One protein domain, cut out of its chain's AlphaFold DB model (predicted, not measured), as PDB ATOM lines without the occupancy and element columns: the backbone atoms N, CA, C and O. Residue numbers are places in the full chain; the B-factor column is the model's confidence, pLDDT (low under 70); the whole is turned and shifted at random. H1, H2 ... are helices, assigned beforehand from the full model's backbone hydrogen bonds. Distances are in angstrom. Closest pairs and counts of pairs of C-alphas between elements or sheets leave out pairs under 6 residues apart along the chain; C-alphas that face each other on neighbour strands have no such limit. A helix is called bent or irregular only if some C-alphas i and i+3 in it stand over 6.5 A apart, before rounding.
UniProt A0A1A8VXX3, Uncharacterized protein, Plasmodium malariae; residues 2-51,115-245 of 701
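Overview. This is residues 2 to 51 and 115 to 245 of the 701 residues of an uncharacterized protein of Plasmodium malariae (UniProt A0A1A8VXX3). At the middle of this all-helix domain H6 is crossed by H2 and by H9, while at one end the hairpin of H7 and H8 packs on H3, whose residues 46 to 51 stick out. H4 links these regions, meeting both H6 and H8; H10 packs on H2, and H5 and H1 lie far from the middle. The printed part has 181 residues with ten named helices, H1 to H10 in order along the chain, and no named strand. It is compact, with a radius of gyration of the C-alphas of 16.4 A, and spans 46 by 37 by 30 A.

Arrangement. H3, residues 29 to 51, forms a helical hairpin with H2, residues 9 to 27: they touch through residues 31 to 35 and 21 to 25 alone, closest at the C-alphas of Tyr 32 and Lys 25, 5.2 A. With residues 30 to 37 alone H3 touches H7, residues 169 to 179, at a steep tilt of 43 degrees, closest at the C-alphas of Val 34 and Ala 176, 5.9 A. H7 and H8, residues 188 to 197, form a helical hairpin at a shallow tilt of 27 degrees, closest at the C-alphas of Leu 172 and Thr 192, 7.3 A. H2 touches H6, residues 156 to 167, at a steep tilt of 54 degrees, closest at the C-alphas of Ile 20 and Ile 158, 5.6 A. H9, residues 206 to 220, touches H6 about perpendicular, 73 degrees, closest at the C-alphas of Phe 160 and Thr 213, 5.3 A. H4, residues 122 to 129, only just touches H6, H8 and H1, residues 2 to 6, each with 3 pairs of C-alphas within 8 A. H10, residues 223 to 233, only just touches H2, with 3 such pairs. H5, residues 139 to 151, is close to H6 and H9 but not clearly touching either, and is apart from H2. Every O i to N i+4 pair is within hydrogen-bond range in H1, H3, H5, H6, H7 and H8, against 11 of 15 in H2, 2 of 4 in H4, 10 of 11 in H9 and 6 of 7 in H10.

Along the chain. H3 is 33.1 A long, H2 26.1 A, H9 19.8 A and H5 18.1 A. H1 begins at C-alpha 2, (20.742, -12.050, -1.312), and H10 ends at C-alpha 233, (37.590, -19.268, -19.598). H4 is irregular, with C-alphas 123 and 126 7.5 A apart; H9 only just is, with C-alphas 217 and 220 6.6 A apart.

Size, cuts and confidence. The C-alphas farthest apart are those of Ser 51 and Asp 140, 51.7 A. Residues 52 to 114 are not printed, and C-alphas 51 and 115 are 23.1 A apart across the cut. Of the links printed whole, none is long. Low-confidence residues, under pLDDT 70, include 2 to 12 and 49 to 51; the mean pLDDT of the printed part is 83.9.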
ATOM      1  N   ILE A   2      21.706 -11.109  -0.699       37.53
ATOM      2  CA  ILE A   2      20.742 -12.050  -1.312       37.53
ATOM      3  C   ILE A   2      20.243 -11.550  -2.683       37.53
ATOM      4  O   ILE A   2      20.397 -12.254  -3.677       37.53
ATOM      5  N   ASP A   3      19.788 -10.292  -2.773       38.81
ATOM      6  CA  ASP A   3      19.345  -9.669  -4.038       38.81
ATOM      7  C   ASP A   3      20.415  -9.650  -5.145       38.81
ATOM      8  O   ASP A   3      20.112  -9.519  -6.327       38.81
ATOM      9  N   TYR A   4      21.689  -9.771  -4.767       44.81
ATOM     10  CA  TYR A   4      22.834  -9.605  -5.658       44.81
ATOM     11  C   TYR A   4      23.176 -10.885  -6.440       44.81
ATOM     12  O   TYR A   4      23.787 -10.800  -7.502       44.81
ATOM     13  N   LEU A   5      22.761 -12.059  -5.944       42.94
ATOM     14  CA  LEU A   5      22.817 -13.322  -6.693       42.94
ATOM     15  C   LEU A   5      21.485 -13.635  -7.394       42.94
ATOM     16  O   LEU A   5      21.482 -14.280  -8.443       42.94
ATOM     17  N   THR A   6      20.352 -13.145  -6.876       43.62
ATOM     18  CA  THR A   6      19.055 -13.302  -7.558       43.62
ATOM     19  C   THR A   6      18.921 -12.390  -8.782       43.62
ATOM     20  O   THR A   6      18.356 -12.812  -9.788       43.62
ATOM     21  N   LEU A   7      19.523 -11.192  -8.779       41.88
ATOM     22  CA  LEU A   7      19.611 -10.323  -9.965       41.88
ATOM     23  C   LEU A   7      20.409 -10.924 -11.138       41.88
ATOM     24  O   LEU A   7      20.386 -10.367 -12.235       41.88
ATOM     25  N   SER A   8      21.113 -12.040 -10.937       46.25
ATOM     26  CA  SER A   8      21.980 -12.655 -11.946       46.25
ATOM     27  C   SER A   8      21.625 -14.116 -12.276       46.25
ATOM     28  O   SER A   8      22.443 -14.807 -12.896       46.25
ATOM     29  N   LEU A   9      20.421 -14.569 -11.887       48.59
ATOM     30  CA  LEU A   9      19.943 -15.965 -11.913       48.59
ATOM     31  C   LEU A   9      20.362 -16.777 -13.153       48.59
ATOM     32  O   LEU A   9      21.094 -17.749 -13.004       48.59
ATOM     33  N   ASP A  10      19.965 -16.391 -14.367       50.94
ATOM     34  CA  ASP A  10      20.077 -17.309 -15.514       50.94
ATOM     35  C   ASP A  10      21.501 -17.419 -16.092       50.94
ATOM     36  O   ASP A  10      22.042 -18.515 -16.253       50.94
ATOM     37  N   VAL A  11      22.145 -16.286 -16.397       53.84
ATOM     38  CA  VAL A  11      23.456 -16.283 -17.080       53.84
ATOM     39  C   VAL A  11      24.617 -16.481 -16.103       53.84
ATOM     40  O   VAL A  11      25.595 -17.148 -16.446       53.84
ATOM     41  N   SER A  12      24.543 -15.930 -14.883       69.31
ATOM     42  CA  SER A  12      25.669 -16.059 -13.949       69.31
ATOM     43  C   SER A  12      25.729 -17.431 -13.294       69.31
ATOM     44  O   SER A  12      26.826 -17.952 -13.165       69.31
ATOM     45  N   ILE A  13      24.602 -18.052 -12.923       79.12
ATOM     46  CA  ILE A  13      24.636 -19.264 -12.091       79.12
ATOM     47  C   ILE A  13      25.242 -20.447 -12.846       79.12
ATOM     48  O   ILE A  13      26.129 -21.110 -12.311       79.12
ATOM     49  N   LYS A  14      24.882 -20.654 -14.121       81.88
ATOM     50  CA  LYS A  14      25.541 -21.675 -14.956       81.88
ATOM     51  C   LYS A  14      27.051 -21.425 -15.074       81.88
ATOM     52  O   LYS A  14      27.837 -22.369 -15.099       81.88
ATOM     53  N   ASN A  15      27.479 -20.163 -15.071       84.69
ATOM     54  CA  ASN A  15      28.893 -19.792 -15.086       84.69
ATOM     55  C   ASN A  15      29.563 -19.913 -13.696       84.69
ATOM     56  O   ASN A  15      30.734 -20.288 -13.630       84.69
ATOM     57  N   THR A  16      28.839 -19.727 -12.588       85.62
ATOM     58  CA  THR A  16      29.278 -20.045 -11.214       85.62
ATOM     59  C   THR A  16      29.502 -21.548 -11.051       85.62
ATOM     60  O   THR A  16      30.536 -21.963 -10.534       85.62
ATOM     61  N   PHE A  17      28.604 -22.383 -11.577       89.69
ATOM     62  CA  PHE A  17      28.772 -23.839 -11.603       89.69
ATOM     63  C   PHE A  17      29.947 -24.277 -12.483       89.69
ATOM     64  O   PHE A  17      30.755 -25.101 -12.056       89.69
ATOM     65  N   LYS A  18      30.154 -23.649 -13.649       89.50
ATOM     66  CA  LYS A  18      31.403 -23.815 -14.414       89.50
ATOM     67  C   LYS A  18      32.646 -23.402 -13.617       89.50
ATOM     68  O   LYS A  18      33.695 -24.011 -13.807       89.50
ATOM     69  N   CYS A  19      32.561 -22.419 -12.717       89.56
ATOM     70  CA  CYS A  19      33.670 -22.094 -11.813       89.56
ATOM     71  C   CYS A  19      33.898 -23.184 -10.763       89.56
ATOM     72  O   CYS A  19      35.052 -23.496 -10.504       89.56
ATOM     73  N   ILE A  20      32.852 -23.805 -10.208       91.88
ATOM     74  CA  ILE A  20      32.996 -24.972  -9.318       91.88
ATOM     75  C   ILE A  20      33.682 -26.121 -10.075       91.88
ATOM     76  O   ILE A  20      34.697 -26.639  -9.614       91.88
ATOM     77  N   GLY A  21      33.220 -26.447 -11.285       92.12
ATOM     78  CA  GLY A  21      33.865 -27.441 -12.147       92.12
ATOM     79  C   GLY A  21      35.327 -27.106 -12.480       92.12
ATOM     80  O   GLY A  21      36.209 -27.957 -12.368       92.12
ATOM     81  N   LEU A  22      35.621 -25.850 -12.830       91.88
ATOM     82  CA  LEU A  22      36.985 -25.379 -13.088       91.88
ATOM     83  C   LEU A  22      37.863 -25.393 -11.824       91.88
ATOM     84  O   LEU A  22      39.061 -25.643 -11.936       91.88
ATOM     85  N   LEU A  23      37.294 -25.149 -10.639       93.88
ATOM     86  CA  LEU A  23      37.992 -25.242  -9.356       93.88
ATOM     87  C   LEU A  23      38.371 -26.697  -9.064       93.88
ATOM     88  O   LEU A  23      39.538 -26.976  -8.793       93.88
ATOM     89  N   LEU A  24      37.413 -27.621  -9.184       94.19
ATOM     90  CA  LEU A  24      37.640 -29.056  -8.988       94.19
ATOM     91  C   LEU A  24      38.751 -29.565  -9.916       94.19
ATOM     92  O   LEU A  24      39.685 -30.187  -9.418       94.19
ATOM     93  N   LYS A  25      38.765 -29.169 -11.204       93.44
ATOM     94  CA  LYS A  25      39.836 -29.512 -12.175       93.44
ATOM     95  C   LYS A  25      41.259 -29.204 -11.676       93.44
ATOM     96  O   LYS A  25      42.212 -29.824 -12.142       93.44
ATOM     97  N   TYR A  26      41.412 -28.239 -10.767       91.44
ATOM     98  CA  TYR A  26      42.691 -27.852 -10.167       91.44
ATOM     99  C   TYR A  26      42.871 -28.310  -8.702       91.44
ATOM    100  O   TYR A  26      44.012 -28.377  -8.253       91.44
ATOM    101  N   LEU A  27      41.801 -28.597  -7.946       92.88
ATOM    102  CA  LEU A  27      41.887 -29.066  -6.551       92.88
ATOM    103  C   LEU A  27      42.003 -30.590  -6.432       92.88
ATOM    104  O   LEU A  27      42.780 -31.064  -5.598       92.88
ATOM    105  N   ASP A  28      41.223 -31.325  -7.226       93.38
ATOM    106  CA  ASP A  28      41.188 -32.786  -7.296       93.38
ATOM    107  C   ASP A  28      40.698 -33.218  -8.690       93.38
ATOM    108  O   ASP A  28      39.522 -33.078  -9.046       93.38
ATOM    109  N   LYS A  29      41.628 -33.733  -9.500       92.75
ATOM    110  CA  LYS A  29      41.341 -34.153 -10.874       92.75
ATOM    111  C   LYS A  29      40.419 -35.375 -10.925       92.75
ATOM    112  O   LYS A  29      39.634 -35.480 -11.859       92.75
ATOM    113  N   GLU A  30      40.499 -36.280  -9.951       93.69
ATOM    114  CA  GLU A  30      39.717 -37.518  -9.957       93.69
ATOM    115  C   GLU A  30      38.235 -37.193  -9.764       93.69
ATOM    116  O   GLU A  30      37.407 -37.623 -10.562       93.69
ATOM    117  N   VAL A  31      37.919 -36.329  -8.791       94.31
ATOM    118  CA  VAL A  31      36.557 -35.815  -8.564       94.31
ATOM    119  C   VAL A  31      36.044 -35.021  -9.773       94.31
ATOM    120  O   VAL A  31      34.892 -35.182 -10.169       94.31
ATOM    121  N   TYR A  32      36.886 -34.205 -10.419       94.31
ATOM    122  CA  TYR A  32      36.519 -33.526 -11.672       94.31
ATOM    123  C   TYR A  32      36.202 -34.507 -12.816       94.31
ATOM    124  O   TYR A  32      35.255 -34.283 -13.578       94.31
ATOM    125  N   ASP A  33      36.965 -35.595 -12.940       91.38
ATOM    126  CA  ASP A  33      36.745 -36.613 -13.967       91.38
ATOM    127  C   ASP A  33      35.438 -37.406 -13.709       91.38
ATOM    128  O   ASP A  33      34.794 -37.816 -14.676       91.38
ATOM    129  N   VAL A  34      34.960 -37.524 -12.454       92.31
ATOM    130  CA  VAL A  34      33.599 -38.033 -12.143       92.31
ATOM    131  C   VAL A  34      32.518 -37.140 -12.755       92.31
ATOM    132  O   VAL A  34      31.649 -37.631 -13.473       92.31
ATOM    133  N   PHE A  35      32.584 -35.821 -12.546       93.06
ATOM    134  CA  PHE A  35      31.610 -34.901 -13.151       93.06
ATOM    135  C   PHE A  35      31.703 -34.877 -14.688       93.06
ATOM    136  O   PHE A  35      30.692 -34.680 -15.355       93.06
ATOM    137  N   CYS A  36      32.877 -35.152 -15.275       90.69
ATOM    138  CA  CYS A  36      32.995 -35.317 -16.730       90.69
ATOM    139  C   CYS A  36      32.275 -36.574 -17.239       90.69
ATOM    140  O   CYS A  36      31.634 -36.511 -18.285       90.69
ATOM    141  N   LEU A  37      32.355 -37.697 -16.515       88.06
ATOM    142  CA  LEU A  37      31.592 -38.907 -16.845       88.06
ATOM    143  C   LEU A  37      30.076 -38.655 -16.740       88.06
ATOM    144  O   LEU A  37      29.329 -39.082 -17.616       88.06
ATOM    145  N   LEU A  38      29.639 -37.893 -15.730       89.25
ATOM    146  CA  LEU A  38      28.237 -37.498 -15.538       89.25
ATOM    147  C   LEU A  38      27.711 -36.667 -16.720       89.25
ATOM    148  O   LEU A  38      26.659 -36.987 -17.270       89.25
ATOM    149  N   GLN A  39      28.450 -35.637 -17.148       90.06
ATOM    150  CA  GLN A  39      28.064 -34.803 -18.295       90.06
ATOM    151  C   GLN A  39      27.941 -35.633 -19.586       90.06
ATOM    152  O   GLN A  39      26.996 -35.435 -20.346       90.06
ATOM    153  N   MET A  40      28.835 -36.605 -19.816       85.38
ATOM    154  CA  MET A  40      28.753 -37.488 -20.989       85.38
ATOM    155  C   MET A  40      27.561 -38.461 -20.932       85.38
ATOM    156  O   MET A  40      26.966 -38.749 -21.970       85.38
ATOM    157  N   GLU A  41      27.171 -38.937 -19.745       85.56
ATOM    158  CA  GLU A  41      25.943 -39.729 -19.571       85.56
ATOM    159  C   GLU A  41      24.686 -38.888 -19.854       85.56
ATOM    160  O   GLU A  41      23.821 -39.319 -20.622       85.56
ATOM    161  N   GLN A  42      24.622 -37.654 -19.336       85.38
ATOM    162  CA  GLN A  42      23.535 -36.713 -19.636       85.38
ATOM    163  C   GLN A  42      23.439 -36.390 -21.136       85.38
ATOM    164  O   GLN A  42      22.344 -36.386 -21.697       85.38
ATOM    165  N   GLU A  43      24.557 -36.121 -21.813       84.12
ATOM    166  CA  GLU A  43      24.571 -35.850 -23.258       84.12
ATOM    167  C   GLU A  43      24.055 -37.051 -24.067       84.12
ATOM    168  O   GLU A  43      23.234 -36.880 -24.971       84.12
ATOM    169  N   HIS A  44      24.451 -38.272 -23.695       82.88
ATOM    170  CA  HIS A  44      23.991 -39.503 -24.336       82.88
ATOM    171  C   HIS A  44      22.483 -39.760 -24.150       82.88
ATOM    172  O   HIS A  44      21.812 -40.156 -25.105       82.88
ATOM    173  N   GLU A  45      21.915 -39.509 -22.966       80.38
ATOM    174  CA  GLU A  45      20.463 -39.618 -22.756       80.38
ATOM    175  C   GLU A  45      19.672 -38.570 -23.548       80.38
ATOM    176  O   GLU A  45      18.696 -38.910 -24.219       80.38
ATOM    177  N   ASN A  46      20.122 -37.311 -23.547       80.88
ATOM    178  CA  ASN A  46      19.485 -36.253 -24.335       80.88
ATOM    179  C   ASN A  46      19.472 -36.597 -25.838       80.88
ATOM    180  O   ASN A  46      18.445 -36.432 -26.502       80.88
ATOM    181  N   LEU A  47      20.570 -37.151 -26.367       80.44
ATOM    182  CA  LEU A  47      20.645 -37.608 -27.760       80.44
ATOM    183  C   LEU A  47      19.596 -38.687 -28.079       80.44
ATOM    184  O   LEU A  47      18.899 -38.558 -29.089       80.44
ATOM    185  N   LYS A  48      19.395 -39.686 -27.203       77.69
ATOM    186  CA  LYS A  48      18.335 -40.701 -27.377       77.69
ATOM    187  C   LYS A  48      16.962 -40.045 -27.544       77.69
ATOM    188  O   LYS A  48      16.290 -40.299 -28.544       77.69
ATOM    189  N   HIS A  49      16.585 -39.143 -26.635       66.44
ATOM    190  CA  HIS A  49      15.287 -38.463 -26.691       66.44
ATOM    191  C   HIS A  49      15.107 -37.619 -27.962       66.44
ATOM    192  O   HIS A  49      14.036 -37.664 -28.572       66.44
ATOM    193  N   THR A  50      16.148 -36.910 -28.421       64.12
ATOM    194  CA  THR A  50      16.063 -36.165 -29.692       64.12
ATOM    195  C   THR A  50      15.846 -37.091 -30.894       64.12
ATOM    196  O   THR A  50      14.956 -36.822 -31.702       64.12
ATOM    197  N   SER A  51      16.556 -38.222 -30.977       58.25
ATOM    198  CA  SER A  51      16.405 -39.177 -32.086       58.25
ATOM    199  C   SER A  51      15.018 -39.837 -32.132       58.25
ATOM    200  O   SER A  51      14.422 -39.942 -33.204       58.25
ATOM    201  N   LYS A 115      35.250 -29.045 -20.113       74.50
ATOM    202  CA  LYS A 115      34.272 -30.038 -20.592       74.50
ATOM    203  C   LYS A 115      32.920 -29.901 -19.891       74.50
ATOM    204  O   LYS A 115      31.903 -30.245 -20.474       74.50
ATOM    205  N   LEU A 116      32.931 -29.401 -18.656       84.44
ATOM    206  CA  LEU A 116      31.735 -29.266 -17.837       84.44
ATOM    207  C   LEU A 116      30.872 -28.086 -18.295       84.44
ATOM    208  O   LEU A 116      31.355 -26.959 -18.453       84.44
ATOM    209  N   SER A 117      29.586 -28.350 -18.493       80.25
ATOM    210  CA  SER A 117      28.605 -27.396 -19.001       80.25
ATOM    211  C   SER A 117      28.040 -26.492 -17.897       80.25
ATOM    212  O   SER A 117      27.593 -25.377 -18.187       80.25
ATOM    213  N   GLY A 118      28.083 -26.947 -16.642       82.81
ATOM    214  CA  GLY A 118      27.495 -26.322 -15.459       82.81
ATOM    215  C   GLY A 118      26.160 -26.942 -15.015       82.81
ATOM    216  O   GLY A 118      25.668 -26.557 -13.959       82.81
ATOM    217  N   THR A 119      25.555 -27.865 -15.776       84.12
ATOM    218  CA  THR A 119      24.314 -28.571 -15.374       84.12
ATOM    219  C   THR A 119      24.547 -29.673 -14.344       84.12
ATOM    220  O   THR A 119      23.651 -29.996 -13.571       84.12
ATOM    221  N   GLU A 120      25.766 -30.200 -14.275       86.94
ATOM    222  CA  GLU A 120      26.185 -31.286 -13.384       86.94
ATOM    223  C   GLU A 120      26.059 -30.901 -11.901       86.94
ATOM    224  O   GLU A 120      25.880 -31.757 -11.040       86.94
ATOM    225  N   PHE A 121      26.129 -29.598 -11.609       90.62
ATOM    226  CA  PHE A 121      26.103 -29.031 -10.259       90.62
ATOM    227  C   PHE A 121      24.722 -28.516  -9.829       90.62
ATOM    228  O   PHE A 121      24.612 -27.860  -8.794       90.62
ATOM    229  N   PHE A 122      23.651 -28.800 -10.581       88.62
ATOM    230  CA  PHE A 122      22.308 -28.298 -10.257       88.62
ATOM    231  C   PHE A 122      21.785 -28.771  -8.882       88.62
ATOM    232  O   PHE A 122      20.970 -28.068  -8.284       88.62
ATOM    233  N   PHE A 123      22.318 -29.860  -8.309       88.38
ATOM    234  CA  PHE A 123      22.050 -30.265  -6.919       88.38
ATOM    235  C   PHE A 123      22.383 -29.180  -5.878       88.38
ATOM    236  O   PHE A 123      21.675 -29.066  -4.880       88.38
ATOM    237  N   CYS A 124      23.417 -28.356  -6.102       89.06
ATOM    238  CA  CYS A 124      23.832 -27.304  -5.163       89.06
ATOM    239  C   CYS A 124      23.194 -25.931  -5.448       89.06
ATOM    240  O   CYS A 124      23.557 -24.930  -4.824       89.06
ATOM    241  N   LEU A 125      22.216 -25.855  -6.362       87.75
ATOM    242  CA  LEU A 125      21.550 -24.602  -6.736       87.75
ATOM    243  C   LEU A 125      20.883 -23.909  -5.549       87.75
ATOM    244  O   LEU A 125      21.118 -22.722  -5.317       87.75
ATOM    245  N   SER A 126      20.093 -24.645  -4.767       85.94
ATOM    246  CA  SER A 126      19.468 -24.097  -3.563       85.94
ATOM    247  C   SER A 126      20.514 -23.682  -2.526       85.94
ATOM    248  O   SER A 126      20.322 -22.682  -1.836       85.94
ATOM    249  N   TRP A 127      21.652 -24.379  -2.447       89.88
ATOM    250  CA  TRP A 127      22.741 -24.071  -1.517       89.88
ATOM    251  C   TRP A 127      23.370 -22.711  -1.831       89.88
ATOM    252  O   TRP A 127      23.435 -21.845  -0.960       89.88
ATOM    253  N   VAL A 128      23.763 -22.491  -3.091       86.56
ATOM    254  CA  VAL A 128      24.409 -21.246  -3.534       86.56
ATOM    255  C   VAL A 128      23.436 -20.062  -3.504       86.56
ATOM    256  O   VAL A 128      23.807 -18.991  -3.036       86.56
ATOM    257  N   VAL A 129      22.184 -20.239  -3.947       82.12
ATOM    258  CA  VAL A 129      21.191 -19.144  -4.010       82.12
ATOM    259  C   VAL A 129      20.710 -18.703  -2.622       82.12
ATOM    260  O   VAL A 129      20.445 -17.521  -2.416       82.12
ATOM    261  N   THR A 130      20.617 -19.621  -1.654       84.25
ATOM    262  CA  THR A 130      20.179 -19.300  -0.278       84.25
ATOM    263  C   THR A 130      21.332 -19.018   0.688       84.25
ATOM    264  O   THR A 130      21.077 -18.811   1.876       84.25
ATOM    265  N   TYR A 131      22.588 -19.043   0.225       85.06
ATOM    266  CA  TYR A 131      23.778 -19.042   1.089       85.06
ATOM    267  C   TYR A 131      23.669 -20.084   2.224       85.06
ATOM    268  O   TYR A 131      23.867 -19.781   3.395       85.06
ATOM    269  N   TYR A 132      23.304 -21.320   1.866       89.00
ATOM    270  CA  TYR A 132      23.144 -22.485   2.756       89.00
ATOM    271  C   TYR A 132      22.051 -22.386   3.847       89.00
ATOM    272  O   TYR A 132      21.797 -23.375   4.534       89.00
ATOM    273  N   SER A 133      21.312 -21.275   3.949       87.00
ATOM    274  CA  SER A 133      20.280 -21.063   4.989       87.00
ATOM    275  C   SER A 133      19.091 -22.038   4.972       87.00
ATOM    276  O   SER A 133      18.408 -22.177   5.980       87.00
ATOM    277  N   HIS A 134      18.845 -22.742   3.861       86.19
ATOM    278  CA  HIS A 134      17.806 -23.782   3.780       86.19
ATOM    279  C   HIS A 134      18.275 -25.196   4.198       86.19
ATOM    280  O   HIS A 134      17.431 -26.075   4.351       86.19
ATOM    281  N   VAL A 135      19.587 -25.431   4.353       86.94
ATOM    282  CA  VAL A 135      20.161 -26.728   4.786       86.94
ATOM    283  C   VAL A 135      20.759 -26.676   6.189       86.94
ATOM    284  O   VAL A 135      20.714 -27.669   6.909       86.94
ATOM    285  N   LEU A 136      21.285 -25.523   6.604       85.69
ATOM    286  CA  LEU A 136      21.813 -25.309   7.949       85.69
ATOM    287  C   LEU A 136      20.803 -24.508   8.771       85.69
ATOM    288  O   LEU A 136      20.721 -23.287   8.665       85.69
ATOM    289  N   THR A 137      20.021 -25.228   9.575       83.38
ATOM    290  CA  THR A 137      18.945 -24.678  10.416       83.38
ATOM    291  C   THR A 137      19.420 -24.178  11.782       83.38
ATOM    292  O   THR A 137      18.693 -23.444  12.449       83.38
ATOM    293  N   GLU A 138      20.626 -24.555  12.213       88.06
ATOM    294  CA  GLU A 138      21.234 -24.072  13.455       88.06
ATOM    295  C   GLU A 138      21.786 -22.655  13.271       88.06
ATOM    296  O   GLU A 138      22.674 -22.424  12.443       88.06
ATOM    297  N   PHE A 139      21.269 -21.714  14.068       88.00
ATOM    298  CA  PHE A 139      21.572 -20.287  13.940       88.00
ATOM    299  C   PHE A 139      23.072 -19.994  14.017       88.00
ATOM    300  O   PHE A 139      23.585 -19.299  13.146       88.00
ATOM    301  N   ASP A 140      23.792 -20.571  14.980       88.94
ATOM    302  CA  ASP A 140      25.214 -20.272  15.202       88.94
ATOM    303  C   ASP A 140      26.091 -20.708  14.019       88.94
ATOM    304  O   ASP A 140      26.992 -19.982  13.593       88.94
ATOM    305  N   ARG A 141      25.789 -21.868  13.416       89.00
ATOM    306  CA  ARG A 141      26.489 -22.354  12.214       89.00
ATOM    307  C   ARG A 141      26.188 -21.488  10.995       89.00
ATOM    308  O   ARG A 141      27.078 -21.240  10.182       89.00
ATOM    309  N   LEU A 142      24.942 -21.032  10.867       89.62
ATOM    310  CA  LEU A 142      24.514 -20.177   9.767       89.62
ATOM    311  C   LEU A 142      25.104 -18.763   9.890       89.62
ATOM    312  O   LEU A 142      25.630 -18.239   8.909       89.62
ATOM    313  N   ALA A 143      25.093 -18.184  11.092       89.56
ATOM    314  CA  ALA A 143      25.746 -16.919  11.416       89.56
ATOM    315  C   ALA A 143      27.246 -16.986  11.102       89.56
ATOM    316  O   ALA A 143      27.741 -16.164  10.336       89.56
ATOM    317  N   ARG A 144      27.936 -18.045  11.550       91.19
ATOM    318  CA  ARG A 144      29.360 -18.270  11.261       91.19
ATOM    319  C   ARG A 144      29.677 -18.326   9.761       91.19
ATOM    320  O   ARG A 144      30.722 -17.838   9.329       91.19
ATOM    321  N   ILE A 145      28.781 -18.889   8.948       88.94
ATOM    322  CA  ILE A 145      28.902 -18.858   7.483       88.94
ATOM    323  C   ILE A 145      28.692 -17.437   6.948       88.94
ATOM    324  O   ILE A 145      29.509 -16.982   6.147       88.94
ATOM    325  N   PHE A 146      27.673 -16.709   7.410       87.62
ATOM    326  CA  PHE A 146      27.461 -15.316   7.007       87.62
ATOM    327  C   PHE A 146      28.628 -14.394   7.392       87.62
ATOM    328  O   PHE A 146      29.023 -13.589   6.551       87.62
ATOM    329  N   ASP A 147      29.247 -14.563   8.563       88.31
ATOM    330  CA  ASP A 147      30.459 -13.830   8.961       88.31
ATOM    331  C   ASP A 147      31.568 -13.994   7.913       88.31
ATOM    332  O   ASP A 147      32.145 -13.013   7.435       88.31
ATOM    333  N   THR A 148      31.841 -15.239   7.497       87.62
ATOM    334  CA  THR A 148      32.846 -15.505   6.457       87.62
ATOM    335  C   THR A 148      32.422 -14.966   5.091       87.62
ATOM    336  O   THR A 148      33.240 -14.369   4.398       87.62
ATOM    337  N   LEU A 149      31.153 -15.085   4.700       83.88
ATOM    338  CA  LEU A 149      30.669 -14.588   3.407       83.88
ATOM    339  C   LEU A 149      30.681 -13.058   3.302       83.88
ATOM    340  O   LEU A 149      30.890 -12.533   2.213       83.88
ATOM    341  N   LEU A 150      30.464 -12.346   4.409       81.19
ATOM    342  CA  LEU A 150      30.534 -10.884   4.469       81.19
ATOM    343  C   LEU A 150      31.981 -10.370   4.542       81.19
ATOM    344  O   LEU A 150      32.247  -9.253   4.099       81.19
ATOM    345  N   SER A 151      32.904 -11.186   5.062       81.62
ATOM    346  CA  SER A 151      34.324 -10.842   5.249       81.62
ATOM    347  C   SER A 151      35.240 -11.217   4.072       81.62
ATOM    348  O   SER A 151      36.420 -10.877   4.101       81.62
ATOM    349  N   ASN A 152      34.744 -11.927   3.051       80.31
ATOM    350  CA  ASN A 152      35.525 -12.353   1.881       80.31
ATOM    351  C   ASN A 152      34.855 -11.926   0.564       80.31
ATOM    352  O   ASN A 152      33.656 -11.650   0.509       80.31
ATOM    353  N   ASP A 153      35.624 -11.946  -0.527       77.75
ATOM    354  CA  ASP A 153      35.111 -11.773  -1.889       77.75
ATOM    355  C   ASP A 153      34.054 -12.831  -2.243       77.75
ATOM    356  O   ASP A 153      34.136 -13.988  -1.825       77.75
ATOM    357  N   GLY A 154      33.088 -12.477  -3.101       77.19
ATOM    358  CA  GLY A 154      31.977 -13.363  -3.479       77.19
ATOM    359  C   GLY A 154      32.389 -14.645  -4.218       77.19
ATOM    360  O   GLY A 154      31.557 -15.524  -4.427       77.19
ATOM    361  N   ILE A 155      33.670 -14.800  -4.559       84.56
ATOM    362  CA  ILE A 155      34.274 -16.062  -5.008       84.56
ATOM    363  C   ILE A 155      34.367 -17.123  -3.894       84.56
ATOM    364  O   ILE A 155      34.437 -18.313  -4.198       84.56
ATOM    365  N   PHE A 156      34.336 -16.730  -2.613       87.69
ATOM    366  CA  PHE A 156      34.429 -17.641  -1.466       87.69
ATOM    367  C   PHE A 156      33.347 -18.729  -1.516       87.69
ATOM    368  O   PHE A 156      33.633 -19.888  -1.227       87.69
ATOM    369  N   ILE A 157      32.138 -18.408  -1.999       88.00
ATOM    370  CA  ILE A 157      31.045 -19.382  -2.163       88.00
ATOM    371  C   ILE A 157      31.408 -20.532  -3.123       88.00
ATOM    372  O   ILE A 157      30.941 -21.654  -2.935       88.00
ATOM    373  N   ILE A 158      32.274 -20.291  -4.118       90.62
ATOM    374  CA  ILE A 158      32.750 -21.314  -5.065       90.62
ATOM    375  C   ILE A 158      33.747 -22.247  -4.368       90.62
ATOM    376  O   ILE A 158      33.624 -23.465  -4.496       90.62
ATOM    377  N   TYR A 159      34.683 -21.704  -3.582       92.81
ATOM    378  CA  TYR A 159      35.614 -22.510  -2.781       92.81
ATOM    379  C   TYR A 159      34.905 -23.281  -1.661       92.81
ATOM    380  O   TYR A 159      35.243 -24.439  -1.415       92.81
ATOM    381  N   PHE A 160      33.902 -22.684  -1.017       93.00
ATOM    382  CA  PHE A 160      33.111 -23.317   0.039       93.00
ATOM    383  C   PHE A 160      32.282 -24.483  -0.515       93.00
ATOM    384  O   PHE A 160      32.374 -25.606  -0.023       93.00
ATOM    385  N   THR A 161      31.570 -24.263  -1.626       93.31
ATOM    386  CA  THR A 161      30.806 -25.325  -2.307       93.31
ATOM    387  C   THR A 161      31.728 -26.420  -2.855       93.31
ATOM    388  O   THR A 161      31.444 -27.605  -2.689       93.31
ATOM    389  N   GLY A 162      32.885 -26.052  -3.416       94.38
ATOM    390  CA  GLY A 162      33.927 -27.009  -3.800       94.38
ATOM    391  C   GLY A 162      34.454 -27.829  -2.617       94.38
ATOM    392  O   GLY A 162      34.675 -29.027  -2.760       94.38
ATOM    393  N   SER A 163      34.586 -27.229  -1.431       94.81
ATOM    394  CA  SER A 163      35.021 -27.924  -0.208       94.81
ATOM    395  C   SER A 163      33.986 -28.924   0.311       94.81
ATOM    396  O   SER A 163      34.368 -29.965   0.837       94.81
ATOM    397  N   ILE A 164      32.690 -28.650   0.123       94.38
ATOM    398  CA  ILE A 164      31.593 -29.577   0.453       94.38
ATOM    399  C   ILE A 164      31.515 -30.727  -0.562       94.38
ATOM    400  O   ILE A 164      31.326 -31.877  -0.176       94.38
ATOM    401  N   ILE A 165      31.754 -30.464  -1.850       95.12
ATOM    402  CA  ILE A 165      31.867 -31.524  -2.865       95.12
ATOM    403  C   ILE A 165      33.071 -32.434  -2.566       95.12
ATOM    404  O   ILE A 165      32.945 -33.655  -2.589       95.12
ATOM    405  N   LEU A 166      34.221 -31.855  -2.200       94.75
ATOM    406  CA  LEU A 166      35.421 -32.605  -1.804       94.75
ATOM    407  C   LEU A 166      35.296 -33.302  -0.437       94.75
ATOM    408  O   LEU A 166      36.061 -34.222  -0.164       94.75
ATOM    409  N   TYR A 167      34.336 -32.918   0.411       94.25
ATOM    410  CA  TYR A 167      34.007 -33.662   1.633       94.25
ATOM    411  C   TYR A 167      33.364 -35.024   1.316       94.25
ATOM    412  O   TYR A 167      33.614 -35.988   2.028       94.25
ATOM    413  N   LYS A 168      32.630 -35.133   0.199       93.62
ATOM    414  CA  LYS A 168      32.032 -36.379  -0.319       93.62
ATOM    415  C   LYS A 168      32.904 -37.108  -1.360       93.62
ATOM    416  O   LYS A 168      32.409 -37.939  -2.117       93.62
ATOM    417  N   ARG A 169      34.213 -36.816  -1.404       94.56
ATOM    418  CA  ARG A 169      35.175 -37.364  -2.383       94.56
ATOM    419  C   ARG A 169      35.091 -38.883  -2.547       94.56
ATOM    420  O   ARG A 169      35.070 -39.364  -3.673       94.56
ATOM    421  N   GLU A 170      35.092 -39.627  -1.446       94.38
ATOM    422  CA  GLU A 170      35.210 -41.092  -1.474       94.38
ATOM    423  C   GLU A 170      33.960 -41.749  -2.073       94.38
ATOM    424  O   GLU A 170      34.082 -42.554  -2.994       94.38
ATOM    425  N   GLU A 171      32.769 -41.299  -1.671       93.25
ATOM    426  CA  GLU A 171      31.480 -41.741  -2.226       93.25
ATOM    427  C   GLU A 171      31.355 -41.428  -3.731       93.25
ATOM    428  O   GLU A 171      30.889 -42.264  -4.507       93.25
ATOM    429  N   LEU A 172      31.841 -40.264  -4.186       93.56
ATOM    430  CA  LEU A 172      31.865 -39.906  -5.615       93.56
ATOM    431  C   LEU A 172      32.815 -40.793  -6.438       93.56
ATOM    432  O   LEU A 172      32.516 -41.134  -7.585       93.56
ATOM    433  N   LEU A 173      33.966 -41.172  -5.874       93.19
ATOM    434  CA  LEU A 173      34.911 -42.074  -6.537       93.19
ATOM    435  C   LEU A 173      34.400 -43.518  -6.547       93.19
ATOM    436  O   LEU A 173      34.575 -44.218  -7.546       93.19
ATOM    437  N   GLU A 174      33.718 -43.954  -5.487       92.94
ATOM    438  CA  GLU A 174      33.035 -45.244  -5.456       92.94
ATOM    439  C   GLU A 174      31.924 -45.311  -6.515       92.94
ATOM    440  O   GLU A 174      31.870 -46.270  -7.283       92.94
ATOM    441  N   LEU A 175      31.107 -44.258  -6.635       91.25
ATOM    442  CA  LEU A 175      30.078 -44.113  -7.669       91.25
ATOM    443  C   LEU A 175      30.665 -44.231  -9.087       91.25
ATOM    444  O   LEU A 175      30.191 -45.029  -9.900       91.25
ATOM    445  N   ALA A 176      31.755 -43.514  -9.372       88.38
ATOM    446  CA  ALA A 176      32.446 -43.611 -10.657       88.38
ATOM    447  C   ALA A 176      33.053 -45.002 -10.911       88.38
ATOM    448  O   ALA A 176      33.114 -45.455 -12.054       88.38
ATOM    449  N   ASN A 177      33.497 -45.702  -9.866       88.62
ATOM    450  CA  ASN A 177      34.040 -47.056  -9.979       88.62
ATOM    451  C   ASN A 177      32.940 -48.122 -10.131       88.62
ATOM    452  O   ASN A 177      33.149 -49.084 -10.867       88.62
ATOM    453  N   LYS A 178      31.760 -47.931  -9.525       89.06
ATOM    454  CA  LYS A 178      30.542 -48.712  -9.803       89.06
ATOM    455  C   LYS A 178      30.120 -48.539 -11.265       89.06
ATOM    456  O   LYS A 178      29.902 -49.538 -11.948       89.06
ATOM    457  N   LYS A 179      30.120 -47.300 -11.781       85.69
ATOM    458  CA  LYS A 179      29.808 -47.009 -13.192       85.69
ATOM    459  C   LYS A 179      30.782 -47.676 -14.168       85.69
ATOM    460  O   LYS A 179      30.337 -48.324 -15.101       85.69
ATOM    461  N   LYS A 180      32.098 -47.593 -13.927       84.94
ATOM    462  CA  LYS A 180      33.140 -48.239 -14.763       84.94
ATOM    463  C   LYS A 180      33.099 -49.775 -14.782       84.94
ATOM    464  O   LYS A 180      33.794 -50.372 -15.595       84.94
ATOM    465  N   LYS A 181      32.371 -50.402 -13.855       86.06
ATOM    466  CA  LYS A 181      32.178 -51.860 -13.778       86.06
ATOM    467  C   LYS A 181      30.806 -52.301 -14.311       86.06
ATOM    468  O   LYS A 181      30.458 -53.462 -14.141       86.06
ATOM    469  N   ASP A 182      30.014 -51.372 -14.856       79.50
ATOM    470  CA  ASP A 182      28.607 -51.561 -15.237       79.50
ATOM    471  C   ASP A 182      27.707 -52.089 -14.092       79.50
ATOM    472  O   ASP A 182      26.627 -52.628 -14.315       79.50
ATOM    473  N   LEU A 183      28.118 -51.861 -12.835       76.44
ATOM    474  CA  LEU A 183      27.393 -52.244 -11.612       76.44
ATOM    475  C   LEU A 183      26.408 -51.162 -11.128       76.44
ATOM    476  O   LEU A 183      25.909 -51.236 -10.005       76.44
ATOM    477  N   LEU A 184      26.170 -50.117 -11.927       75.69
ATOM    478  CA  LEU A 184      25.320 -48.988 -11.547       75.69
ATOM    479  C   LEU A 184      23.963 -49.056 -12.259       75.69
ATOM    480  O   LEU A 184      23.859 -48.722 -13.438       75.69
ATOM    481  N   TYR A 185      22.931 -49.458 -11.514       63.75
ATOM    482  CA  TYR A 185      21.556 -49.599 -12.011       63.75
ATOM    483  C   TYR A 185      20.891 -48.264 -12.384       63.75
ATOM    484  O   TYR A 185      20.093 -48.214 -13.317       63.75
ATOM    485  N   ASN A 186      21.225 -47.185 -11.672       78.31
ATOM    486  CA  ASN A 186      20.682 -45.843 -11.895       78.31
ATOM    487  C   ASN A 186      21.635 -44.978 -12.742       78.31
ATOM    488  O   ASN A 186      22.845 -45.216 -12.796       78.31
ATOM    489  N   ASN A 187      21.106 -43.918 -13.362       85.31
ATOM    490  CA  ASN A 187      21.923 -42.859 -13.968       85.31
ATOM    491  C   ASN A 187      22.790 -42.186 -12.883       85.31
ATOM    492  O   ASN A 187      22.302 -41.843 -11.800       85.31
ATOM    493  N   MET A 188      24.074 -41.961 -13.182       86.25
ATOM    494  CA  MET A 188      25.044 -41.404 -12.237       86.25
ATOM    495  C   MET A 188      24.692 -39.983 -11.747       86.25
ATOM    496  O   MET A 188      25.118 -39.589 -10.662       86.25
ATOM    497  N   TYR A 189      23.876 -39.221 -12.485       87.94
ATOM    498  CA  TYR A 189      23.309 -37.945 -12.033       87.94
ATOM    499  C   TYR A 189      22.321 -38.112 -10.873       87.94
ATOM    500  O   TYR A 189      22.400 -37.360  -9.902       87.94
ATOM    501  N   THR A 190      21.437 -39.114 -10.933       88.25
ATOM    502  CA  THR A 190      20.468 -39.418  -9.865       88.25
ATOM    503  C   THR A 190      21.187 -39.836  -8.585       88.25
ATOM    504  O   THR A 190      20.888 -39.317  -7.514       88.25
ATOM    505  N   GLU A 191      22.200 -40.696  -8.706       89.38
ATOM    506  CA  GLU A 191      23.055 -41.123  -7.590       89.38
ATOM    507  C   GLU A 191      23.852 -39.953  -6.991       89.38
ATOM    508  O   GLU A 191      23.890 -39.775  -5.773       89.38
ATOM    509  N   THR A 192      24.424 -39.087  -7.834       90.62
ATOM    510  CA  THR A 192      25.121 -37.869  -7.381       90.62
ATOM    511  C   THR A 192      24.167 -36.938  -6.625       90.62
ATOM    512  O   THR A 192      24.511 -36.421  -5.563       90.62
ATOM    513  N   HIS A 193      22.938 -36.761  -7.123       89.75
ATOM    514  CA  HIS A 193      21.889 -36.028  -6.413       89.75
ATOM    515  C   HIS A 193      21.535 -36.682  -5.070       89.75
ATOM    516  O   HIS A 193      21.428 -35.971  -4.073       89.75
ATOM    517  N   TYR A 194      21.399 -38.008  -5.018       91.19
ATOM    518  CA  TYR A 194      21.068 -38.756  -3.803       91.19
ATOM    519  C   TYR A 194      22.146 -38.606  -2.714       91.19
ATOM    520  O   TYR A 194      21.810 -38.292  -1.570       91.19
ATOM    521  N   ILE A 195      23.433 -38.731  -3.069       92.00
ATOM    522  CA  ILE A 195      24.583 -38.520  -2.163       92.00
ATOM    523  C   ILE A 195      24.546 -37.122  -1.522       92.00
ATOM    524  O   ILE A 195      24.839 -36.959  -0.335       92.00
ATOM    525  N   PHE A 196      24.188 -36.100  -2.303       92.00
ATOM    526  CA  PHE A 196      24.196 -34.710  -1.851       92.00
ATOM    527  C   PHE A 196      22.899 -34.253  -1.168       92.00
ATOM    528  O   PHE A 196      22.949 -33.357  -0.325       92.00
ATOM    529  N   GLN A 197      21.754 -34.866  -1.480       87.75
ATOM    530  CA  GLN A 197      20.487 -34.619  -0.783       87.75
ATOM    531  C   GLN A 197      20.478 -35.264   0.608       87.75
ATOM    532  O   GLN A 197      20.089 -34.608   1.571       87.75
ATOM    533  N   ASN A 198      20.990 -36.491   0.738       87.62
ATOM    534  CA  ASN A 198      21.051 -37.230   2.004       87.62
ATOM    535  C   ASN A 198      22.322 -36.933   2.824       87.62
ATOM    536  O   ASN A 198      22.820 -37.785   3.558       87.62
ATOM    537  N   MET A 199      22.882 -35.727   2.702       88.38
ATOM    538  CA  MET A 199      23.996 -35.306   3.549       88.38
ATOM    539  C   MET A 199      23.476 -34.912   4.940       88.38
ATOM    540  O   MET A 199      22.571 -34.086   5.050       88.38
ATOM    541  N   ASN A 200      24.070 -35.446   6.010       87.06
ATOM    542  CA  ASN A 200      23.707 -35.081   7.383       87.06
ATOM    543  C   ASN A 200      24.189 -33.662   7.737       87.06
ATOM    544  O   ASN A 200      25.192 -33.486   8.423       87.06
ATOM    545  N   TRP A 201      23.466 -32.626   7.302       86.75
ATOM    546  CA  TRP A 201      23.823 -31.218   7.547       86.75
ATOM    547  C   TRP A 201      23.971 -30.857   9.038       86.75
ATOM    548  O   TRP A 201      24.759 -29.972   9.370       86.75
ATOM    549  N   LYS A 202      23.294 -31.588   9.935       84.56
ATOM    550  CA  LYS A 202      23.452 -31.490  11.400       84.56
ATOM    551  C   LYS A 202      24.814 -31.970  11.913       84.56
ATOM    552  O   LYS A 202      25.287 -31.473  12.930       84.56
ATOM    553  N   ASP A 203      25.485 -32.868  11.200       85.75
ATOM    554  CA  ASP A 203      26.744 -33.478  11.650       85.75
ATOM    555  C   ASP A 203      27.965 -32.796  11.004       85.75
ATOM    556  O   ASP A 203      29.107 -32.993  11.421       85.75
ATOM    557  N   ILE A 204      27.744 -31.935  10.000       87.19
ATOM    558  CA  ILE A 204      28.813 -31.192   9.325       87.19
ATOM    559  C   ILE A 204      29.458 -30.198  10.294       87.19
ATOM    560  O   ILE A 204      28.869 -29.184  10.685       87.19
ATOM    561  N   ASN A 205      30.735 -30.436  10.597       90.12
ATOM    562  CA  ASN A 205      31.597 -29.461  11.250       90.12
ATOM    563  C   ASN A 205      31.913 -28.311  10.271       90.12
ATOM    564  O   ASN A 205      32.877 -28.356   9.502       90.12
ATOM    565  N   VAL A 206      31.067 -27.281  10.300       91.19
ATOM    566  CA  VAL A 206      31.147 -26.095   9.432       91.19
ATOM    567  C   VAL A 206      32.497 -25.382   9.550       91.19
ATOM    568  O   VAL A 206      33.063 -24.990   8.533       91.19
ATOM    569  N   GLU A 207      33.077 -25.292  10.748       92.56
ATOM    570  CA  GLU A 207      34.386 -24.658  10.954       92.56
ATOM    571  C   GLU A 207      35.530 -25.446  10.278       92.56
ATOM    572  O   GLU A 207      36.476 -24.850   9.767       92.56
ATOM    573  N   ASN A 208      35.436 -26.780  10.192       94.44
ATOM    574  CA  ASN A 208      36.366 -27.610   9.415       94.44
ATOM    575  C   ASN A 208      36.211 -27.363   7.901       94.44
ATOM    576  O   ASN A 208      37.208 -27.214   7.193       94.44
ATOM    577  N   ILE A 209      34.978 -27.230   7.396       94.69
ATOM    578  CA  ILE A 209      34.730 -26.858   5.991       94.69
ATOM    579  C   ILE A 209      35.270 -25.451   5.688       94.69
ATOM    580  O   ILE A 209      35.932 -25.268   4.666       94.69
ATOM    581  N   ILE A 210      35.084 -24.475   6.584       94.12
ATOM    582  CA  ILE A 210      35.661 -23.123   6.475       94.12
ATOM    583  C   ILE A 210      37.198 -23.189   6.453       94.12
ATOM    584  O   ILE A 210      37.828 -22.605   5.570       94.12
ATOM    585  N   LYS A 211      37.823 -23.961   7.351       94.56
ATOM    586  CA  LYS A 211      39.286 -24.157   7.379       94.56
ATOM    587  C   LYS A 211      39.815 -24.809   6.094       94.56
ATOM    588  O   LYS A 211      40.802 -24.328   5.540       94.56
ATOM    589  N   LYS A 212      39.133 -25.830   5.556       94.56
ATOM    590  CA  LYS A 212      39.448 -26.421   4.238       94.56
ATOM    591  C   LYS A 212      39.271 -25.415   3.094       94.56
ATOM    592  O   LYS A 212      40.133 -25.341   2.221       94.56
ATOM    593  N   THR A 213      38.223 -24.592   3.143       95.25
ATOM    594  CA  THR A 213      37.942 -23.526   2.164       95.25
ATOM    595  C   THR A 213      39.097 -22.527   2.095       95.25
ATOM    596  O   THR A 213      39.656 -22.309   1.019       95.25
ATOM    597  N   TYR A 214      39.528 -21.992   3.243       94.12
ATOM    598  CA  TYR A 214      40.697 -21.113   3.329       94.12
ATOM    599  C   TYR A 214      41.995 -21.810   2.907       94.12
ATOM    600  O   TYR A 214      42.800 -21.218   2.188       94.12
ATOM    601  N   TYR A 215      42.198 -23.077   3.283       94.44
ATOM    602  CA  TYR A 215      43.370 -23.838   2.849       94.44
ATOM    603  C   TYR A 215      43.438 -23.970   1.314       94.44
ATOM    604  O   TYR A 215      44.490 -23.742   0.710       94.44
ATOM    605  N   TYR A 216      42.315 -24.260   0.654       94.12
ATOM    606  CA  TYR A 216      42.254 -24.332  -0.806       94.12
ATOM    607  C   TYR A 216      42.420 -22.963  -1.481       94.12
ATOM    608  O   TYR A 216      43.116 -22.881  -2.495       94.12
ATOM    609  N   MET A 217      41.827 -21.908  -0.911       91.38
ATOM    610  CA  MET A 217      41.863 -20.534  -1.432       91.38
ATOM    611  C   MET A 217      43.222 -19.844  -1.270       91.38
ATOM    612  O   MET A 217      43.557 -18.982  -2.083       91.38
ATOM    613  N   ASN A 218      44.014 -20.236  -0.267       90.31
ATOM    614  CA  ASN A 218      45.313 -19.625   0.020       90.31
ATOM    615  C   ASN A 218      46.497 -20.478  -0.469       90.31
ATOM    616  O   ASN A 218      47.443 -19.920  -1.018       90.31
ATOM    617  N   TYR A 219      46.453 -21.810  -0.310       88.62
ATOM    618  CA  TYR A 219      47.617 -22.682  -0.544       88.62
ATOM    619  C   TYR A 219      47.520 -23.542  -1.813       88.62
ATOM    620  O   TYR A 219      48.473 -23.565  -2.588       88.62
ATOM    621  N   LYS A 220      46.396 -24.240  -2.074       90.12
ATOM    622  CA  LYS A 220      46.275 -25.057  -3.307       90.12
ATOM    623  C   LYS A 220      46.134 -24.193  -4.563       90.12
ATOM    624  O   LYS A 220      46.807 -24.439  -5.562       90.12
ATOM    625  N   ILE A 221      45.225 -23.216  -4.546       90.56
ATOM    626  CA  ILE A 221      45.003 -22.305  -5.673       90.56
ATOM    627  C   ILE A 221      44.723 -20.907  -5.107       90.56
ATOM    628  O   ILE A 221      43.562 -20.609  -4.815       90.56
ATOM    629  N   PRO A 222      45.750 -20.044  -4.992       88.94
ATOM    630  CA  PRO A 222      45.586 -18.664  -4.555       88.94
ATOM    631  C   PRO A 222      44.454 -17.957  -5.305       88.94
ATOM    632  O   PRO A 222      44.429 -17.994  -6.541       88.94
ATOM    633  N   PHE A 223      43.556 -17.301  -4.564       85.31
ATOM    634  CA  PHE A 223      42.409 -16.537  -5.077       85.31
ATOM    635  C   PHE A 223      42.725 -15.769  -6.373       85.31
ATOM    636  O   PHE A 223      42.107 -16.012  -7.408       85.31
ATOM    637  N   GLU A 224      43.745 -14.911  -6.346       85.12
ATOM    638  CA  GLU A 224      44.209 -14.105  -7.483       85.12
ATOM    639  C   GLU A 224      44.529 -14.939  -8.736       85.12
ATOM    640  O   GLU A 224      44.162 -14.589  -9.862       85.12
ATOM    641  N   THR A 225      45.198 -16.078  -8.552       88.69
ATOM    642  CA  THR A 225      45.536 -17.012  -9.633       88.69
ATOM    643  C   THR A 225      44.287 -17.701 -10.176       88.69
ATOM    644  O   THR A 225      44.193 -17.932 -11.383       88.69
ATOM    645  N   PHE A 226      43.308 -18.007  -9.322       89.88
ATOM    646  CA  PHE A 226      42.040 -18.582  -9.760       89.88
ATOM    647  C   PHE A 226      41.162 -17.558 -10.487       89.88
ATOM    648  O   PHE A 226      40.688 -17.847 -11.584       89.88
ATOM    649  N   LEU A 227      41.042 -16.330  -9.979       86.00
ATOM    650  CA  LEU A 227      40.317 -15.233 -10.627       86.00
ATOM    651  C   LEU A 227      40.862 -14.949 -12.039       86.00
ATOM    652  O   LEU A 227      40.090 -14.805 -12.990       86.00
ATOM    653  N   LYS A 228      42.192 -14.952 -12.207       86.75
ATOM    654  CA  LYS A 228      42.867 -14.834 -13.515       86.75
ATOM    655  C   LYS A 228      42.598 -16.026 -14.446       86.75
ATOM    656  O   LYS A 228      42.577 -15.845 -15.662       86.75
ATOM    657  N   LYS A 229      42.363 -17.231 -13.910       87.62
ATOM    658  CA  LYS A 229      41.951 -18.422 -14.683       87.62
ATOM    659  C   LYS A 229      40.473 -18.363 -15.089       87.62
ATOM    660  O   LYS A 229      40.176 -18.650 -16.246       87.62
ATOM    661  N   ILE A 230      39.573 -17.943 -14.192       85.88
ATOM    662  CA  ILE A 230      38.145 -17.730 -14.496       85.88
ATOM    663  C   ILE A 230      38.010 -16.705 -15.628       85.88
ATOM    664  O   ILE A 230      37.443 -17.032 -16.667       85.88
ATOM    665  N   LYS A 231      38.631 -15.522 -15.487       83.00
ATOM    666  CA  LYS A 231      38.583 -14.421 -16.473       83.00
ATOM    667  C   LYS A 231      39.051 -14.802 -17.885       83.00
ATOM    668  O   LYS A 231      38.692 -14.116 -18.835       83.00
ATOM    669  N   LYS A 232      39.810 -15.895 -18.043       84.44
ATOM    670  CA  LYS A 232      40.233 -16.439 -19.346       84.44
ATOM    671  C   LYS A 232      39.287 -17.484 -19.949       84.44
ATOM    672  O   LYS A 232      39.408 -17.760 -21.136       84.44
ATOM    673  N   LYS A 233      38.410 -18.116 -19.157       81.75
ATOM    674  CA  LYS A 233      37.590 -19.268 -19.598       81.75
ATOM    675  C   LYS A 233      36.084 -19.089 -19.414       81.75
ATOM    676  O   LYS A 233      35.315 -19.859 -19.981       81.75
ATOM    677  N   ILE A 234      35.654 -18.119 -18.610       81.94
ATOM    678  CA  ILE A 234      34.255 -17.906 -18.235       81.94
ATOM    679  C   ILE A 234      33.982 -16.397 -18.230       81.94
ATOM    680  O   ILE A 234      34.686 -15.628 -17.579       81.94
ATOM    681  N   SER A 235      32.947 -15.962 -18.949       77.44
ATOM    682  CA  SER A 235      32.484 -14.572 -18.895       77.44
ATOM    683  C   SER A 235      31.447 -14.394 -17.786       77.44
ATOM    684  O   SER A 235      30.564 -15.234 -17.609       77.44
ATOM    685  N   PHE A 236      31.527 -13.285 -17.060       73.69
ATOM    686  CA  PHE A 236      30.505 -12.837 -16.117       73.69
ATOM    687  C   PHE A 236      30.176 -11.368 -16.403       73.69
ATOM    688  O   PHE A 236      31.048 -10.644 -16.892       73.69
ATOM    689  N   PRO A 237      28.955 -10.898 -16.081       68.06
ATOM    690  CA  PRO A 237      28.646  -9.472 -16.135       68.06
ATOM    691  C   PRO A 237      29.609  -8.675 -15.233       68.06
ATOM    692  O   PRO A 237      30.056  -9.205 -14.210       68.06
ATOM    693  N   PRO A 238      29.908  -7.401 -15.557       61.28
ATOM    694  CA  PRO A 238      30.912  -6.606 -14.840       61.28
ATOM    695  C   PRO A 238      30.603  -6.458 -13.342       61.28
ATOM    696  O   PRO A 238      31.517  -6.442 -12.524       61.28
ATOM    697  N   PHE A 239      29.317  -6.447 -12.982       63.09
ATOM    698  CA  PHE A 239      28.831  -6.373 -11.603       63.09
ATOM    699  C   PHE A 239      28.706  -7.740 -10.901       63.09
ATOM    700  O   PHE A 239      28.075  -7.821  -9.854       63.09
ATOM    701  N   SER A 240      29.230  -8.842 -11.445       70.50
ATOM    702  CA  SER A 240      29.141 -10.145 -10.767       70.50
ATOM    703  C   SER A 240      29.908 -10.139  -9.433       70.50
ATOM    704  O   SER A 240      31.071  -9.735  -9.439       70.50
ATOM    705  N   PRO A 241      29.353 -10.681  -8.325       67.06
ATOM    706  CA  PRO A 241      30.065 -10.849  -7.047       67.06
ATOM    707  C   PRO A 241      31.372 -11.658  -7.108       67.06
ATOM    708  O   PRO A 241      32.128 -11.681  -6.145       67.06
ATOM    709  N   ILE A 242      31.637 -12.350  -8.222       74.44
ATOM    710  CA  ILE A 242      32.874 -13.111  -8.456       74.44
ATOM    711  C   ILE A 242      33.988 -12.205  -9.018       74.44
ATOM    712  O   ILE A 242      35.167 -12.527  -8.889       74.44
ATOM    713  N   TYR A 243      33.629 -11.074  -9.642       68.12
ATOM    714  CA  TYR A 243      34.550 -10.095 -10.247       68.12
ATOM    715  C   TYR A 243      34.558  -8.733  -9.541       68.12
ATOM    716  O   TYR A 243      35.555  -8.018  -9.635       68.12
ATOM    717  N   SER A 244      33.462  -8.375  -8.871       61.41
ATOM    718  CA  SER A 244      33.310  -7.174  -8.051       61.41
ATOM    719  C   SER A 244      33.681  -7.473  -6.599       61.41
ATOM    720  O   SER A 244      33.211  -8.460  -6.037       61.41
ATOM    721  N   TYR A 245      34.469  -6.589  -5.985       55.53
ATOM    722  CA  TYR A 245      34.752  -6.618  -4.546       55.53
ATOM    723  C   TYR A 245      33.450  -6.515  -3.720       55.53
ATOM    724  O   TYR A 245      32.490  -5.896  -4.198       55.53
TER     725      TYR A 245